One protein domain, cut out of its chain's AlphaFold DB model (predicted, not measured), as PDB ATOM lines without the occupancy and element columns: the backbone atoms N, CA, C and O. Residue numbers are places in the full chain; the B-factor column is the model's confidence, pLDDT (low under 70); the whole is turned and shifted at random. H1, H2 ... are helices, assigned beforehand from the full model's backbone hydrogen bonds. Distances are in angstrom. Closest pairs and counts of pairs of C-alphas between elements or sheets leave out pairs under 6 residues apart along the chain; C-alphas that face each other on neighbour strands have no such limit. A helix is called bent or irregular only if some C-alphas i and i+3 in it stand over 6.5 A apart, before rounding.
ATOM      1  N   THR A  16     173.629 167.502 160.353       61.53
ATOM      2  CA  THR A  16     172.829 166.302 160.609       61.53
ATOM      3  C   THR A  16     173.473 165.393 161.656       61.53
ATOM      4  O   THR A  16     172.760 164.876 162.511       61.53
ATOM      5  N   PHE A  17     174.800 165.227 161.656       68.19
ATOM      6  CA  PHE A  17     175.512 164.469 162.691       68.19
ATOM      7  C   PHE A  17     175.287 165.085 164.075       68.19
ATOM      8  O   PHE A  17     174.863 164.385 164.987       68.19
ATOM      9  N   TYR A  18     175.472 166.397 164.238       58.97
ATOM     10  CA  TYR A  18     175.252 167.043 165.538       58.97
ATOM     11  C   TYR A  18     173.789 166.999 165.984       58.97
ATOM     12  O   TYR A  18     173.511 166.658 167.132       58.97
ATOM     13  N   ASN A  19     172.853 167.279 165.076       69.81
ATOM     14  CA  ASN A  19     171.432 167.292 165.413       69.81
ATOM     15  C   ASN A  19     170.875 165.885 165.683       69.81
ATOM     16  O   ASN A  19     169.933 165.752 166.452       69.81
ATOM     17  N   THR A  20     171.448 164.842 165.079       74.06
ATOM     18  CA  THR A  20     170.930 163.470 165.198       74.06
ATOM     19  C   THR A  20     171.745 162.660 166.197       74.06
ATOM     20  O   THR A  20     171.209 162.188 167.193       74.06
ATOM     21  N   VAL A  21     173.058 162.538 165.989       74.56
ATOM     22  CA  VAL A  21     173.946 161.765 166.871       74.56
ATOM     23  C   VAL A  21     174.100 162.463 168.219       74.56
ATOM     24  O   VAL A  21     174.026 161.802 169.250       74.56
ATOM     25  N   GLY A  22     174.216 163.795 168.234       72.19
ATOM     26  CA  GLY A  22     174.236 164.565 169.481       72.19
ATOM     27  C   GLY A  22     172.942 164.413 170.283       72.19
ATOM     28  O   GLY A  22     172.998 164.180 171.489       72.19
ATOM     29  N   ALA A  23     171.781 164.448 169.621       74.56
ATOM     30  CA  ALA A  23     170.492 164.226 170.279       74.56
ATOM     31  C   ALA A  23     170.339 162.788 170.797       74.56
ATOM     32  O   ALA A  23     169.877 162.585 171.917       74.56
ATOM     33  N   VAL A  24     170.766 161.784 170.026       84.25
ATOM     34  CA  VAL A  24     170.725 160.375 170.448       84.25
ATOM     35  C   VAL A  24     171.636 160.137 171.652       84.25
ATOM     36  O   VAL A  24     171.184 159.574 172.646       84.25
ATOM     37  N   ILE A  25     172.885 160.611 171.611       82.06
ATOM     38  CA  ILE A  25     173.823 160.491 172.736       82.06
ATOM     39  C   ILE A  25     173.282 161.233 173.961       82.06
ATOM     40  O   ILE A  25     173.300 160.678 175.057       82.06
ATOM     41  N   GLY A  26     172.753 162.447 173.780       81.75
ATOM     42  CA  GLY A  26     172.145 163.230 174.856       81.75
ATOM     43  C   GLY A  26     170.967 162.512 175.516       81.75
ATOM     44  O   GLY A  26     170.900 162.434 176.740       81.75
ATOM     45  N   ASN A  27     170.083 161.906 174.719       86.25
ATOM     46  CA  ASN A  27     168.937 161.148 175.222       86.25
ATOM     47  C   ASN A  27     169.364 159.868 175.958       86.25
ATOM     48  O   ASN A  27     168.842 159.576 177.034       86.25
ATOM     49  N   VAL A  28     170.341 159.125 175.426       88.44
ATOM     50  CA  VAL A  28     170.881 157.922 176.085       88.44
ATOM     51  C   VAL A  28     171.580 158.284 177.397       88.44
ATOM     52  O   VAL A  28     171.334 157.643 178.416       88.44
ATOM     53  N   ALA A  29     172.404 159.334 177.404       83.50
ATOM     54  CA  ALA A  29     173.067 159.822 178.609       83.50
ATOM     55  C   ALA A  29     172.057 160.324 179.654       83.50
ATOM     56  O   ALA A  29     172.216 160.041 180.841       83.50
ATOM     57  N   GLY A  30     170.987 160.999 179.221       82.94
ATOM     58  CA  GLY A  30     169.884 161.423 180.082       82.94
ATOM     59  C   GLY A  30     169.170 160.242 180.743       82.94
ATOM     60  O   GLY A  30     168.994 160.234 181.961       82.94
ATOM     61  N   LEU A  31     168.833 159.204 179.970       88.31
ATOM     62  CA  LEU A  31     168.240 157.968 180.493       88.31
ATOM     63  C   LEU A  31     169.175 157.254 181.475       88.31
ATOM     64  O   LEU A  31     168.734 156.822 182.542       88.31
ATOM     65  N   LEU A  32     170.467 157.171 181.151       86.56
ATOM     66  CA  LEU A  32     171.476 156.588 182.032       86.56
ATOM     67  C   LEU A  32     171.598 157.380 183.342       86.56
ATOM     68  O   LEU A  32     171.696 156.786 184.415       86.56
ATOM     69  N   GLY A  33     171.540 158.711 183.264       83.44
ATOM     70  CA  GLY A  33     171.560 159.607 184.417       83.44
ATOM     71  C   GLY A  33     170.361 159.394 185.338       83.44
ATOM     72  O   GLY A  33     170.541 159.200 186.540       83.44
ATOM     73  N   VAL A  34     169.145 159.339 184.782       85.62
ATOM     74  CA  VAL A  34     167.918 159.050 185.547       85.62
ATOM     75  C   VAL A  34     167.975 157.656 186.177       85.62
ATOM     76  O   VAL A  34     167.640 157.490 187.352       85.62
ATOM     77  N   TYR A  35     168.453 156.658 185.432       88.06
ATOM     78  CA  TYR A  35     168.622 155.296 185.932       88.06
ATOM     79  C   TYR A  35     169.627 155.227 187.091       88.06
ATOM     80  O   TYR A  35     169.316 154.662 188.144       88.06
ATOM     81  N   MET A  36     170.806 155.838 186.939       82.44
ATOM     82  CA  MET A  36     171.817 155.892 187.997       82.44
ATOM     83  C   MET A  36     171.325 156.670 189.218       82.44
ATOM     84  O   MET A  36     171.576 156.250 190.348       82.44
ATOM     85  N   PHE A  37     170.571 157.753 189.021       80.81
ATOM     86  CA  PHE A  37     169.988 158.507 190.127       80.81
ATOM     87  C   PHE A  37     168.967 157.676 190.907       80.81
ATOM     88  O   PHE A  37     169.049 157.575 192.130       80.81
ATOM     89  N   SER A  38     168.065 157.001 190.195       82.31
ATOM     90  CA  SER A  38     167.014 156.171 190.786       82.31
ATOM     91  C   SER A  38     167.551 154.923 191.500       82.31
ATOM     92  O   SER A  38     167.052 154.562 192.565       82.31
ATOM     93  N   ARG A  39     168.582 154.260 190.958       81.88
ATOM     94  CA  ARG A  39     169.089 152.980 191.492       81.88
ATOM     95  C   ARG A  39     170.257 153.116 192.465       81.88
ATOM     96  O   ARG A  39     170.354 152.304 193.385       81.88
ATOM     97  N   VAL A  40     171.149 154.077 192.228       82.50
ATOM     98  CA  VAL A  40     172.431 154.188 192.936       82.50
ATOM     99  C   VAL A  40     172.413 155.387 193.874       82.50
ATOM    100  O   VAL A  40     172.579 155.206 195.077       82.50
ATOM    101  N   PHE A  41     172.161 156.596 193.365       78.62
ATOM    102  CA  PHE A  41     172.257 157.814 194.181       78.62
ATOM    103  C   PHE A  41     171.089 158.008 195.157       78.62
ATOM    104  O   PHE A  41     171.283 158.631 196.198       78.62
ATOM    105  N   SER A  42     169.915 157.425 194.888       78.69
ATOM    106  CA  SER A  42     168.752 157.459 195.792       78.69
ATOM    107  C   SER A  42     168.987 156.755 197.135       78.69
ATOM    108  O   SER A  42     168.301 157.046 198.110       78.69
ATOM    109  N   LYS A  43     169.961 155.836 197.194       83.88
ATOM    110  CA  LYS A  43     170.308 155.047 198.389       83.88
ATOM    111  C   LYS A  43     171.554 155.559 199.114       83.88
ATOM    112  O   LYS A  43     171.965 154.962 200.105       83.88
ATOM    113  N   GLN A  44     172.187 156.616 198.608       84.31
ATOM    114  CA  GLN A  44     173.440 157.151 199.139       84.31
ATOM    115  C   GLN A  44     173.202 158.407 199.975       84.31
ATOM    116  O   GLN A  44     172.202 159.107 199.825       84.31
ATOM    117  N   SER A  45     174.149 158.716 200.864       85.38
ATOM    118  CA  SER A  45     174.099 159.970 201.617       85.38
ATOM    119  C   SER A  45     174.263 161.168 200.681       85.38
ATOM    120  O   SER A  45     175.040 161.127 199.723       85.38
ATOM    121  N   TYR A  46     173.583 162.270 200.998       83.06
ATOM    122  CA  TYR A  46     173.644 163.515 200.226       83.06
ATOM    123  C   TYR A  46     175.084 163.963 199.912       83.06
ATOM    124  O   TYR A  46     175.381 164.392 198.798       83.06
ATOM    125  N   ARG A  47     176.004 163.794 200.875       85.88
ATOM    126  CA  ARG A  47     177.422 164.161 200.730       85.88
ATOM    127  C   ARG A  47     178.119 163.380 199.612       85.88
ATOM    128  O   ARG A  47     178.891 163.964 198.863       85.88
ATOM    129  N   VAL A  48     177.833 162.085 199.478       84.94
ATOM    130  CA  VAL A  48     178.448 161.219 198.457       84.94
ATOM    131  C   VAL A  48     177.934 161.575 197.065       84.94
ATOM    132  O   VAL A  48     178.729 161.729 196.138       84.94
ATOM    133  N   THR A  49     176.623 161.782 196.928       85.12
ATOM    134  CA  THR A  49     176.012 162.195 195.658       85.12
ATOM    135  C   THR A  49     176.581 163.531 195.186       85.12
ATOM    136  O   THR A  49     176.993 163.632 194.035       85.12
ATOM    137  N   LEU A  50     176.701 164.514 196.085       84.31
ATOM    138  CA  LEU A  50     177.247 165.833 195.759       84.31
ATOM    139  C   LEU A  50     178.708 165.765 195.280       84.31
ATOM    140  O   LEU A  50     179.069 166.426 194.304       84.31
ATOM    141  N   ILE A  51     179.553 164.962 195.936       88.88
ATOM    142  CA  ILE A  51     180.964 164.801 195.546       88.88
ATOM    143  C   ILE A  51     181.061 164.200 194.141       88.88
ATOM    144  O   ILE A  51     181.789 164.721 193.296       88.88
ATOM    145  N   ILE A  52     180.301 163.139 193.861       86.06
ATOM    146  CA  ILE A  52     180.363 162.447 192.569       86.06
ATOM    147  C   ILE A  52     179.838 163.339 191.439       86.06
ATOM    148  O   ILE A  52     180.488 163.439 190.399       86.06
ATOM    149  N   THR A  53     178.721 164.047 191.633       85.00
ATOM    150  CA  THR A  53     178.197 164.968 190.608       85.00
ATOM    151  C   THR A  53     179.163 166.112 190.322       85.00
ATOM    152  O   THR A  53     179.345 166.485 189.165       85.00
ATOM    153  N   THR A  54     179.833 166.626 191.357       86.12
ATOM    154  CA  THR A  54     180.840 167.684 191.201       86.12
ATOM    155  C   THR A  54     182.051 167.172 190.420       86.12
ATOM    156  O   THR A  54     182.514 167.845 189.504       86.12
ATOM    157  N   LEU A  55     182.534 165.956 190.704       89.06
ATOM    158  CA  LEU A  55     183.632 165.352 189.941       89.06
ATOM    159  C   LEU A  55     183.259 165.154 188.469       89.06
ATOM    160  O   LEU A  55     184.048 165.503 187.597       89.06
ATOM    161  N   VAL A  56     182.052 164.663 188.177       86.56
ATOM    162  CA  VAL A  56     181.567 164.510 186.793       86.56
ATOM    163  C   VAL A  56     181.504 165.859 186.070       86.56
ATOM    164  O   VAL A  56     181.937 165.946 184.923       86.56
ATOM    165  N   GLN A  57     181.040 166.924 186.731       83.75
ATOM    166  CA  GLN A  57     181.033 168.280 186.163       83.75
ATOM    167  C   GLN A  57     182.446 168.810 185.889       83.75
ATOM    168  O   GLN A  57     182.680 169.421 184.845       83.75
ATOM    169  N   VAL A  58     183.398 168.548 186.787       86.81
ATOM    170  CA  VAL A  58     184.808 168.910 186.584       86.81
ATOM    171  C   VAL A  58     185.393 168.137 185.402       86.81
ATOM    172  O   VAL A  58     186.008 168.747 184.531       86.81
ATOM    173  N   PHE A  59     185.159 166.825 185.309       84.38
ATOM    174  CA  PHE A  59     185.622 166.016 184.178       84.38
ATOM    175  C   PHE A  59     185.011 166.463 182.848       84.38
ATOM    176  O   PHE A  59     185.742 166.573 181.866       84.38
ATOM    177  N   ALA A  60     183.713 166.779 182.815       79.19
ATOM    178  CA  ALA A  60     183.054 167.327 181.631       79.19
ATOM    179  C   ALA A  60     183.678 168.669 181.213       79.19
ATOM    180  O   ALA A  60     184.045 168.843 180.056       79.19
ATOM    181  N   SER A  61     183.914 169.565 182.177       75.50
ATOM    182  CA  SER A  61     184.547 170.867 181.929       75.50
ATOM    183  C   SER A  61     185.986 170.733 181.412       75.50
ATOM    184  O   SER A  61     186.401 171.467 180.519       75.50
ATOM    185  N   VAL A  62     186.762 169.777 181.936       78.62
ATOM    186  CA  VAL A  62     188.112 169.468 181.434       78.62
ATOM    187  C   VAL A  62     188.049 168.913 180.010       78.62
ATOM    188  O   VAL A  62     188.879 169.279 179.178       78.62
ATOM    189  N   PHE A  63     187.062 168.071 179.702       71.25
ATOM    190  CA  PHE A  63     186.869 167.533 178.357       71.25
ATOM    191  C   PHE A  63     186.499 168.632 177.353       71.25
ATOM    192  O   PHE A  63     187.070 168.663 176.262       71.25
ATOM    193  N   ASP A  64     185.639 169.577 177.743       63.25
ATOM    194  CA  ASP A  64     185.309 170.759 176.943       63.25
ATOM    195  C   ASP A  64     186.553 171.614 176.670       63.25
ATOM    196  O   ASP A  64     186.792 172.014 175.531       63.25
ATOM    197  N   VAL A  65     187.406 171.836 177.678       62.06
ATOM    198  CA  VAL A  65     188.676 172.564 177.511       62.06
ATOM    199  C   VAL A  65     189.630 171.820 176.571       62.06
ATOM    200  O   VAL A  65     190.190 172.440 175.672       62.06
ATOM    201  N   ILE A  66     189.792 170.501 176.716       61.59
ATOM    202  CA  ILE A  66     190.672 169.688 175.856       61.59
ATOM    203  C   ILE A  66     190.162 169.651 174.407       61.59
ATOM    204  O   ILE A  66     190.962 169.716 173.468       61.59
ATOM    205  N   LEU A  67     188.844 169.565 174.203       54.94
ATOM    206  CA  LEU A  67     188.223 169.602 172.879       54.94
ATOM    207  C   LEU A  67     188.403 170.979 172.221       54.94
ATOM    208  O   LEU A  67     188.703 171.059 171.030       54.94
ATOM    209  N   ASN A  68     188.281 172.057 172.999       50.91
ATOM    210  CA  ASN A  68     188.454 173.425 172.514       50.91
ATOM    211  C   ASN A  68     189.935 173.761 172.234       50.91
ATOM    212  O   ASN A  68     190.238 174.452 171.264       50.91
ATOM    213  N   ASP A  69     190.873 173.211 173.013       44.47
ATOM    214  CA  ASP A  69     192.318 173.436 172.845       44.47
ATOM    215  C   ASP A  69     192.918 172.616 171.680       44.47
ATOM    216  O   ASP A  69     193.852 173.054 171.005       44.47
ATOM    217  N   ARG A  70     192.322 171.459 171.342       43.16
ATOM    218  CA  ARG A  70     192.601 170.739 170.078       43.16
ATOM    219  C   ARG A  70     191.842 171.310 168.875       43.16
ATOM    220  O   ARG A  70     192.205 171.032 167.732       43.16
ATOM    221  N   GLY A  71     190.821 172.124 169.123       41.06
ATOM    222  CA  GLY A  71     189.930 172.722 168.142       41.06
ATOM    223  C   GLY A  71     190.220 174.196 167.882       41.06
ATOM    224  O   GLY A  71     189.326 175.027 168.009       41.06
TER     225      GLY A  71
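Overview. This is residues 16 to 71 of the 407 residues of the protein "TATE DNA Transposon" of Leptomonas pyrrhocoris (UniProt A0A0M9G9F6). Two long helices, H1 and H2, make the two arms of an open U that splays slightly toward its free ends; a short loop, residues 40 to 45, turns the chain at the closed end, so to speak the base, and H2 folds back with a gap between the arms. The printed part has 56 residues with two named helices, H1 then H2, and no named strand; the class is all helix. The whole is loose, with a radius of gyration of the C-alphas of 14.3 A, and flat, spanning 39 by 25 by 8 A.

Arrangement. Begin with H1, residues 16 to 39, and pass over a short link of 6 residues into H2, residues 46 to 70. H1 and H2 are apart: you will find no C-alpha of the one within 8 A of the other. Look at residues 16 to 32 of H1, which stand free, with no C-alpha 8 or more residues away along the chain within 10 A. Residues 42 to 48, of which 46 to 48 belong to H2, and residues 54 to 71, of which 54 to 70 belong to H2, stand free too. In H2 every O i to N i+4 pair is within hydrogen-bond range; in H1 19 of 20 are.

Along the chain. Find C-alpha 16 at (172.829, 166.302, 160.609); from there H1 runs 33.8 A to C-alpha 39 at (169.089, 152.980, 191.492). H2 begins with C-alpha 46 at (173.644, 163.515, 200.226) and runs 36.3 A to C-alpha 70 at (192.601, 170.739, 170.078). Neither helix is bent.

Size, cuts and confidence. The two C-alphas farthest apart are those of Thr 16 and Ser 45, at 41.5 A, while the first and last printed C-alphas, of Thr 16 and Gly 71, are 19.8 A apart. The printed part has no cut. Its mean pLDDT is 77.2; look for the values under 70 at residues 16 to 19 and 64 to 71.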